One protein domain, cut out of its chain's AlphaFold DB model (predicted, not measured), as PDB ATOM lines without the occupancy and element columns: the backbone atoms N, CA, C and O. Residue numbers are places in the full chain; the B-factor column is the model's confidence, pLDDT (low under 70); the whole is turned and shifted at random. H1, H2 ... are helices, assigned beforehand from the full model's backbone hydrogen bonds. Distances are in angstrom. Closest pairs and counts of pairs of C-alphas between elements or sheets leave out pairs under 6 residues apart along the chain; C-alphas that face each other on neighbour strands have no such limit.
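This is residues 53 to 113 of the 295 residues of an uncharacterized protein of Phialocephala subalpina (UniProt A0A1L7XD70). Two helices of equal length, H1 and H3, cross at a slant while running the same way, and the short H2 folds back on H3 as a helical hairpin, the centres of the three making a triangle. Between H1 and H2 the long loop of residues 71 to 88 swings out past the end of H1 around Gly 75. The printed part has 61 residues with three named helices, H1, H2 and H3 along the chain, and no named strand; the class is all helix. It is compact, with a radius of gyration of the C-alphas of 11.3 A, and only just elongated, spanning 33 by 22 by 18 A.

Start with H1, residues 57 to 70, and look from its residues 60 to 64, which alone touch H3, residues 98 to 111. Their closest C-alphas, those of Phe 64 and Val 104, are 7.3 A apart. The two run the same way at a steep tilt of 44 degrees. H2, residues 89 to 94, is apart from H1. Look next at residues 100 to 105 of H3, which alone touch H2; the closest C-alphas, those of Leu 94 and His 101, are 5.1 A apart. H2 and H3 form a hairpin, running opposite ways at a shallow tilt of 34.7 degrees, only just short of steep. In H1, H2 and H3 every O i to N i+4 pair is within hydrogen-bond range.

Find C-alpha 57 at (-18.448, -155.167, 45.911); from there H1 runs 20.1 A to C-alpha 70. H2 begins at C-alpha 89, at (-2.980, -154.333, 59.250), and ends at C-alpha 94. H3 starts at C-alpha 98 and runs 20.1 A to C-alpha 111 at (-1.938, -146.462, 45.988).

The two C-alphas farthest apart, those of Asp 54 and Gly 75, are 33.0 A apart. The printed part has no cut. H1 to H2 is a long link of 18 residues; H2 to H3 is a tight link of 3. The mean pLDDT of the printed part is 89.0, and it falls under 70 at residues 72 to 74 and residue 76.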
ATOM      1  N   ASP A  53     -16.366-161.170  54.136       91.25
ATOM      2  CA  ASP A  53     -16.384-161.636  52.739       91.25
ATOM      3  C   ASP A  53     -17.768-161.633  52.061       91.25
ATOM      4  O   ASP A  53     -17.850-161.683  50.826       91.25
ATOM      5  N   ASP A  54     -18.845-161.516  52.843       91.88
ATOM      6  CA  ASP A  54     -20.237-161.546  52.378       91.88
ATOM      7  C   ASP A  54     -20.721-160.229  51.726       91.88
ATOM      8  O   ASP A  54     -21.482-160.332  50.757       91.88
ATOM      9  N   PRO A  55     -20.303-159.011  52.157       92.19
ATOM     10  CA  PRO A  55     -20.724-157.760  51.537       92.19
ATOM     11  C   PRO A  55     -20.551-157.737  50.010       92.19
ATOM     12  O   PRO A  55     -19.586-158.301  49.471       92.19
ATOM     13  N   PRO A  56     -21.457-157.060  49.283       94.56
ATOM     14  CA  PRO A  56     -21.303-156.850  47.852       94.56
ATOM     15  C   PRO A  56     -20.111-155.915  47.571       94.56
ATOM     16  O   PRO A  56     -19.531-155.311  48.481       94.56
ATOM     17  N   PHE A  57     -19.679-155.859  46.311       94.06
ATOM     18  CA  PHE A  57     -18.448-155.167  45.911       94.06
ATOM     19  C   PHE A  57     -18.464-153.683  46.302       94.06
ATOM     20  O   PHE A  57     -17.506-153.192  46.894       94.06
ATOM     21  N   GLU A  58     -19.591-153.026  46.063       96.38
ATOM     22  CA  GLU A  58     -19.842-151.598  46.245       96.38
ATOM     23  C   GLU A  58     -19.711-151.189  47.719       96.38
ATOM     24  O   GLU A  58     -19.170-150.134  48.037       96.38
ATOM     25  N   ILE A  59     -20.145-152.056  48.640       96.12
ATOM     26  CA  ILE A  59     -20.017-151.820  50.085       96.12
ATOM     27  C   ILE A  59     -18.559-151.977  50.533       96.12
ATOM     28  O   ILE A  59     -18.077-151.172  51.326       96.12
ATOM     29  N   ARG A  60     -17.815-152.956  49.994       94.56
ATOM     30  CA  ARG A  60     -16.363-153.048  50.247       94.56
ATOM     31  C   ARG A  60     -15.609-151.847  49.683       94.56
ATOM     32  O   ARG A  60     -14.695-151.360  50.338       94.56
ATOM     33  N   GLU A  61     -15.990-151.367  48.502       94.81
ATOM     34  CA  GLU A  61     -15.383-150.190  47.877       94.81
ATOM     35  C   GLU A  61     -15.590-148.940  48.740       94.81
ATOM     36  O   GLU A  61     -14.622-148.245  49.034       94.81
ATOM     37  N   GLN A  62     -16.810-148.715  49.239       95.44
ATOM     38  CA  GLN A  62     -17.113-147.624  50.174       95.44
ATOM     39  C   GLN A  62     -16.317-147.727  51.483       95.44
ATOM     40  O   GLN A  62     -15.808-146.716  51.964       95.44
ATOM     41  N   ILE A  63     -16.167-148.932  52.048       93.94
ATOM     42  CA  ILE A  63     -15.362-149.148  53.262       93.94
ATOM     43  C   ILE A  63     -13.886-148.812  53.008       93.94
ATOM     44  O   ILE A  63     -13.275-148.109  53.809       93.94
ATOM     45  N   PHE A  64     -13.300-149.291  51.907       94.56
ATOM     46  CA  PHE A  64     -11.892-149.028  51.599       94.56
ATOM     47  C   PHE A  64     -11.642-147.562  51.222       94.56
ATOM     48  O   PHE A  64     -10.632-146.998  51.640       94.56
ATOM     49  N   ASP A  65     -12.573-146.906  50.529       93.56
ATOM     50  CA  ASP A  65     -12.508-145.466  50.270       93.56
ATOM     51  C   ASP A  65     -12.541-144.645  51.571       93.56
ATOM     52  O   ASP A  65     -11.699-143.770  51.775       93.56
ATOM     53  N   GLU A  66     -13.444-144.974  52.498       94.00
ATOM     54  CA  GLU A  66     -13.536-144.320  53.807       94.00
ATOM     55  C   GLU A  66     -12.262-144.524  54.645       94.00
ATOM     56  O   GLU A  66     -11.682-143.551  55.129       94.00
ATOM     57  N   VAL A  67     -11.755-145.760  54.744       92.38
ATOM     58  CA  VAL A  67     -10.480-146.075  55.423       92.38
ATOM     59  C   VAL A  67      -9.305-145.322  54.785       92.38
ATOM     60  O   VAL A  67      -8.438-144.804  55.490       92.38
ATOM     61  N   GLY A  68      -9.287-145.206  53.454       90.38
ATOM     62  CA  GLY A  68      -8.301-144.413  52.724       90.38
ATOM     63  C   GLY A  68      -8.379-142.919  53.054       90.38
ATOM     64  O   GLY A  68      -7.341-142.289  53.274       90.38
ATOM     65  N   ARG A  69      -9.595-142.359  53.135       87.31
ATOM     66  CA  ARG A  69      -9.840-140.940  53.439       87.31
ATOM     67  C   ARG A  69      -9.507-140.565  54.882       87.31
ATOM     68  O   ARG A  69      -8.938-139.495  55.087       87.31
ATOM     69  N   GLN A  70      -9.784-141.422  55.867       82.56
ATOM     70  CA  GLN A  70      -9.625-141.076  57.290       82.56
ATOM     71  C   GLN A  70      -8.180-140.771  57.725       82.56
ATOM     72  O   GLN A  70      -7.991-139.990  58.654       82.56
ATOM     73  N   GLN A  71      -7.151-141.295  57.043       71.69
ATOM     74  CA  GLN A  71      -5.752-140.907  57.308       71.69
ATOM     75  C   GLN A  71      -5.239-139.728  56.453       71.69
ATOM     76  O   GLN A  71      -4.194-139.150  56.756       71.69
ATOM     77  N   GLY A  72      -5.987-139.308  55.425       58.69
ATOM     78  CA  GLY A  72      -5.574-138.266  54.475       58.69
ATOM     79  C   GLY A  72      -5.378-136.866  55.074       58.69
ATOM     80  O   GLY A  72      -4.770-136.007  54.434       58.69
ATOM     81  N   ALA A  73      -5.823-136.634  56.314       65.44
ATOM     82  CA  ALA A  73      -5.649-135.372  57.039       65.44
ATOM     83  C   ALA A  73      -4.175-134.959  57.238       65.44
ATOM     84  O   ALA A  73      -3.894-133.783  57.461       65.44
ATOM     85  N   HIS A  74      -3.229-135.899  57.133       63.22
ATOM     86  CA  HIS A  74      -1.797-135.646  57.331       63.22
ATOM     87  C   HIS A  74      -1.003-135.403  56.032       63.22
ATOM     88  O   HIS A  74       0.226-135.390  56.065       63.22
ATOM     89  N   GLY A  75      -1.671-135.179  54.895       72.25
ATOM     90  CA  GLY A  75      -1.040-134.712  53.652       72.25
ATOM     91  C   GLY A  75      -0.766-135.792  52.590       72.25
ATOM     92  O   GLY A  75      -1.040-136.977  52.799       72.25
ATOM     93  N   PRO A  76      -0.255-135.389  51.408       66.12
ATOM     94  CA  PRO A  76      -0.044-136.293  50.279       66.12
ATOM     95  C   PRO A  76       0.988-137.376  50.625       66.12
ATOM     96  O   PRO A  76       2.122-137.070  50.977       66.12
ATOM     97  N   GLY A  77       0.580-138.644  50.513       71.44
ATOM     98  CA  GLY A  77       1.383-139.817  50.888       71.44
ATOM     99  C   GLY A  77       0.972-140.492  52.204       71.44
ATOM    100  O   GLY A  77       1.384-141.621  52.448       71.44
ATOM    101  N   ASN A  78       0.106-139.871  53.015       79.50
ATOM    102  CA  ASN A  78      -0.349-140.422  54.302       79.50
ATOM    103  C   ASN A  78      -1.676-141.207  54.232       79.50
ATOM    104  O   ASN A  78      -2.395-141.308  55.221       79.50
ATOM    105  N   GLY A  79      -2.005-141.812  53.086       87.56
ATOM    106  CA  GLY A  79      -3.140-142.739  52.997       87.56
ATOM    107  C   GLY A  79      -2.912-144.008  53.831       87.56
ATOM    108  O   GLY A  79      -1.768-144.443  53.992       87.56
ATOM    109  N   TYR A  80      -3.991-144.625  54.329       91.38
ATOM    110  CA  TYR A  80      -3.919-145.874  55.109       91.38
ATOM    111  C   TYR A  80      -3.223-147.003  54.331       91.38
ATOM    112  O   TYR A  80      -2.395-147.729  54.869       91.38
ATOM    113  N   PHE A  81      -3.532-147.123  53.037       91.81
ATOM    114  CA  PHE A  81      -2.964-148.162  52.180       91.81
ATOM    115  C   PHE A  81      -1.557-147.847  51.659       91.81
ATOM    116  O   PHE A  81      -1.005-148.677  50.949       91.81
ATOM    117  N   CYS A  82      -0.966-146.684  51.948       89.88
ATOM    118  CA  CYS A  82       0.391-146.370  51.493       89.88
ATOM    119  C   CYS A  82       1.428-147.203  52.263       89.88
ATOM    120  O   CYS A  82       1.379-147.273  53.489       89.88
ATOM    121  N   TYR A  83       2.385-147.804  51.556       87.31
ATOM    122  CA  TYR A  83       3.472-148.585  52.144       87.31
ATOM    123  C   TYR A  83       4.391-147.703  52.992       87.31
ATOM    124  O   TYR A  83       4.903-146.691  52.510       87.31
ATOM    125  N   ARG A  84       4.649-148.115  54.239       84.62
ATOM    126  CA  ARG A  84       5.529-147.394  55.181       84.62
ATOM    127  C   ARG A  84       6.659-148.265  55.744       84.62
ATOM    128  O   ARG A  84       7.179-147.979  56.815       84.62
ATOM    129  N   GLY A  85       7.042-149.320  55.020       82.56
ATOM    130  CA  GLY A  85       8.006-150.337  55.471       82.56
ATOM    131  C   GLY A  85       7.360-151.668  55.874       82.56
ATOM    132  O   GLY A  85       8.055-152.672  55.996       82.56
ATOM    133  N   GLU A  86       6.035-151.693  56.013       87.19
ATOM    134  CA  GLU A  86       5.239-152.872  56.356       87.19
ATOM    135  C   GLU A  86       3.896-152.884  55.608       87.19
ATOM    136  O   GLU A  86       3.474-151.874  55.032       87.19
ATOM    137  N   MET A  87       3.244-154.049  55.580       89.88
ATOM    138  CA  MET A  87       1.905-154.213  55.014       89.88
ATOM    139  C   MET A  87       0.850-153.680  56.005       89.88
ATOM    140  O   MET A  87       0.901-154.075  57.166       89.88
ATOM    141  N   PRO A  88      -0.131-152.851  55.592       92.19
ATOM    142  CA  PRO A  88      -1.156-152.339  56.501       92.19
ATOM    143  C   PRO A  88      -1.990-153.452  57.147       92.19
ATOM    144  O   PRO A  88      -2.422-154.384  56.462       92.19
ATOM    145  N   ASP A  89      -2.291-153.312  58.442       92.62
ATOM    146  CA  ASP A  89      -2.980-154.333  59.250       92.62
ATOM    147  C   ASP A  89      -4.281-154.850  58.624       92.62
ATOM    148  O   ASP A  89      -4.556-156.046  58.678       92.62
ATOM    149  N   LEU A  90      -5.076-153.983  57.985       93.81
ATOM    150  CA  LEU A  90      -6.316-154.389  57.314       93.81
ATOM    151  C   LEU A  90      -6.054-155.352  56.146       93.81
ATOM    152  O   LEU A  90      -6.827-156.283  55.942       93.81
ATOM    153  N   VAL A  91      -4.962-155.172  55.396       94.56
ATOM    154  CA  VAL A  91      -4.586-156.096  54.313       94.56
ATOM    155  C   VAL A  91      -4.186-157.451  54.900       94.56
ATOM    156  O   VAL A  91      -4.635-158.485  54.409       94.56
ATOM    157  N   ILE A  92      -3.421-157.445  55.998       94.75
ATOM    158  CA  ILE A  92      -3.022-158.657  56.730       94.75
ATOM    159  C   ILE A  92      -4.252-159.391  57.286       94.75
ATOM    160  O   ILE A  92      -4.386-160.601  57.096       94.75
ATOM    161  N   ALA A  93      -5.165-158.671  57.939       94.38
ATOM    162  CA  ALA A  93      -6.362-159.221  58.573       94.38
ATOM    163  C   ALA A  93      -7.334-159.854  57.565       94.38
ATOM    164  O   ALA A  93      -8.001-160.836  57.887       94.38
ATOM    165  N   LEU A  94      -7.395-159.329  56.337       95.19
ATOM    166  CA  LEU A  94      -8.275-159.846  55.288       95.19
ATOM    167  C   LEU A  94      -7.742-161.109  54.588       95.19
ATOM    168  O   LEU A  94      -8.511-161.736  53.869       95.19
ATOM    169  N   ARG A  95      -6.491-161.546  54.812       95.69
ATOM    170  CA  ARG A  95      -5.866-162.707  54.124       95.69
ATOM    171  C   ARG A  95      -6.654-164.017  54.172       95.69
ATOM    172  O   ARG A  95      -6.525-164.838  53.271       95.69
ATOM    173  N   SER A  96      -7.448-164.244  55.216       94.75
ATOM    174  CA  SER A  96      -8.289-165.443  55.352       94.75
ATOM    175  C   SER A  96      -9.604-165.372  54.559       94.75
ATOM    176  O   SER A  96     -10.383-166.324  54.588       94.75
ATOM    177  N   LEU A  97      -9.858-164.261  53.860       95.12
ATOM    178  CA  LEU A  97     -11.120-163.907  53.209       95.12
ATOM    179  C   LEU A  97     -10.857-163.569  51.729       95.12
ATOM    180  O   LEU A  97     -10.622-162.404  51.393       95.12
ATOM    181  N   PRO A  98     -10.851-164.566  50.822       94.12
ATOM    182  CA  PRO A  98     -10.261-164.414  49.492       94.12
ATOM    183  C   PRO A  98     -10.847-163.287  48.634       94.12
ATOM    184  O   PRO A  98     -10.104-162.635  47.902       94.12
ATOM    185  N   ARG A  99     -12.161-163.015  48.707       94.12
ATOM    186  CA  ARG A  99     -12.790-161.967  47.876       94.12
ATOM    187  C   ARG A  99     -12.399-160.577  48.373       94.12
ATOM    188  O   ARG A  99     -12.148-159.673  47.577       94.12
ATOM    189  N   SER A 100     -12.342-160.412  49.687       95.06
ATOM    190  CA  SER A 100     -12.027-159.143  50.345       95.06
ATOM    191  C   SER A 100     -10.531-158.852  50.338       95.06
ATOM    192  O   SER A 100     -10.153-157.703  50.125       95.06
ATOM    193  N   HIS A 101      -9.685-159.881  50.457       96.31
ATOM    194  CA  HIS A 101      -8.242-159.775  50.225       96.31
ATOM    195  C   HIS A 101      -7.949-159.372  48.777       96.31
ATOM    196  O   HIS A 101      -7.328-158.340  48.552       96.31
ATOM    197  N   ALA A 102      -8.500-160.078  47.783       95.19
ATOM    198  CA  ALA A 102      -8.304-159.721  46.375       95.19
ATOM    199  C   ALA A 102      -8.716-158.269  46.062       95.19
ATOM    200  O   ALA A 102      -8.024-157.576  45.314       95.19
ATOM    201  N   HIS A 103      -9.806-157.774  46.661       94.88
ATOM    202  CA  HIS A 103     -10.236-156.387  46.479       94.88
ATOM    203  C   HIS A 103      -9.335-155.377  47.217       94.88
ATOM    204  O   HIS A 103      -8.967-154.355  46.633       94.88
ATOM    205  N   VAL A 104      -8.912-155.649  48.459       95.44
ATOM    206  CA  VAL A 104      -8.006-154.736  49.180       95.44
ATOM    207  C   VAL A 104      -6.614-154.689  48.534       95.44
ATOM    208  O   VAL A 104      -5.983-153.635  48.525       95.44
ATOM    209  N   LEU A 105      -6.165-155.778  47.896       95.19
ATOM    210  CA  LEU A 105      -4.940-155.804  47.089       95.19
ATOM    211  C   LEU A 105      -5.024-154.896  45.854       95.19
ATOM    212  O   LEU A 105      -4.043-154.227  45.533       95.19
ATOM    213  N   GLN A 106      -6.179-154.798  45.189       93.75
ATOM    214  CA  GLN A 106      -6.373-153.845  44.083       93.75
ATOM    215  C   GLN A 106      -6.265-152.390  44.570       93.75
ATOM    216  O   GLN A 106      -5.610-151.565  43.929       93.75
ATOM    217  N   TRP A 107      -6.848-152.085  45.734       92.62
ATOM    218  CA  TRP A 107      -6.711-150.781  46.394       92.62
ATOM    219  C   TRP A 107      -5.263-150.474  46.781       92.62
ATOM    220  O   TRP A 107      -4.757-149.387  46.498       92.62
ATOM    221  N   TYR A 108      -4.571-151.448  47.366       92.94
ATOM    222  CA  TYR A 108      -3.167-151.327  47.732       92.94
ATOM    223  C   TYR A 108      -2.275-151.090  46.504       92.94
ATOM    224  O   TYR A 108      -1.448-150.180  46.516       92.94
ATOM    225  N   ALA A 109      -2.479-151.831  45.410       91.12
ATOM    226  CA  ALA A 109      -1.747-151.651  44.154       91.12
ATOM    227  C   ALA A 109      -1.965-150.257  43.536       91.12
ATOM    228  O   ALA A 109      -1.017-149.624  43.068       91.12
ATOM    229  N   LYS A 110      -3.206-149.749  43.578       90.38
ATOM    230  CA  LYS A 110      -3.579-148.407  43.096       90.38
ATOM    231  C   LYS A 110      -2.836-147.296  43.845       90.38
ATOM    232  O   LYS A 110      -2.419-146.324  43.218       90.38
ATOM    233  N   MET A 111      -2.651-147.443  45.158       88.69
ATOM    234  CA  MET A 111      -1.938-146.462  45.988       88.69
ATOM    235  C   MET A 111      -0.410-146.620  45.919       88.69
ATOM    236  O   MET A 111       0.309-145.623  45.959       88.69
ATOM    237  N   ASN A 112       0.099-147.844  45.752       87.12
ATOM    238  CA  ASN A 112       1.532-148.164  45.783       87.12
ATOM    239  C   ASN A 112       2.100-148.481  44.399       87.12
ATOM    240  O   ASN A 112       2.755-149.501  44.186       87.12
ATOM    241  N   THR A 113       1.907-147.565  43.447       80.75
ATOM    242  CA  THR A 113       2.488-147.696  42.094       80.75
ATOM    243  C   THR A 113       4.018-147.801  42.091       80.75
ATOM    244  O   THR A 113       4.602-148.204  41.087       80.75
TER     245      THR A 113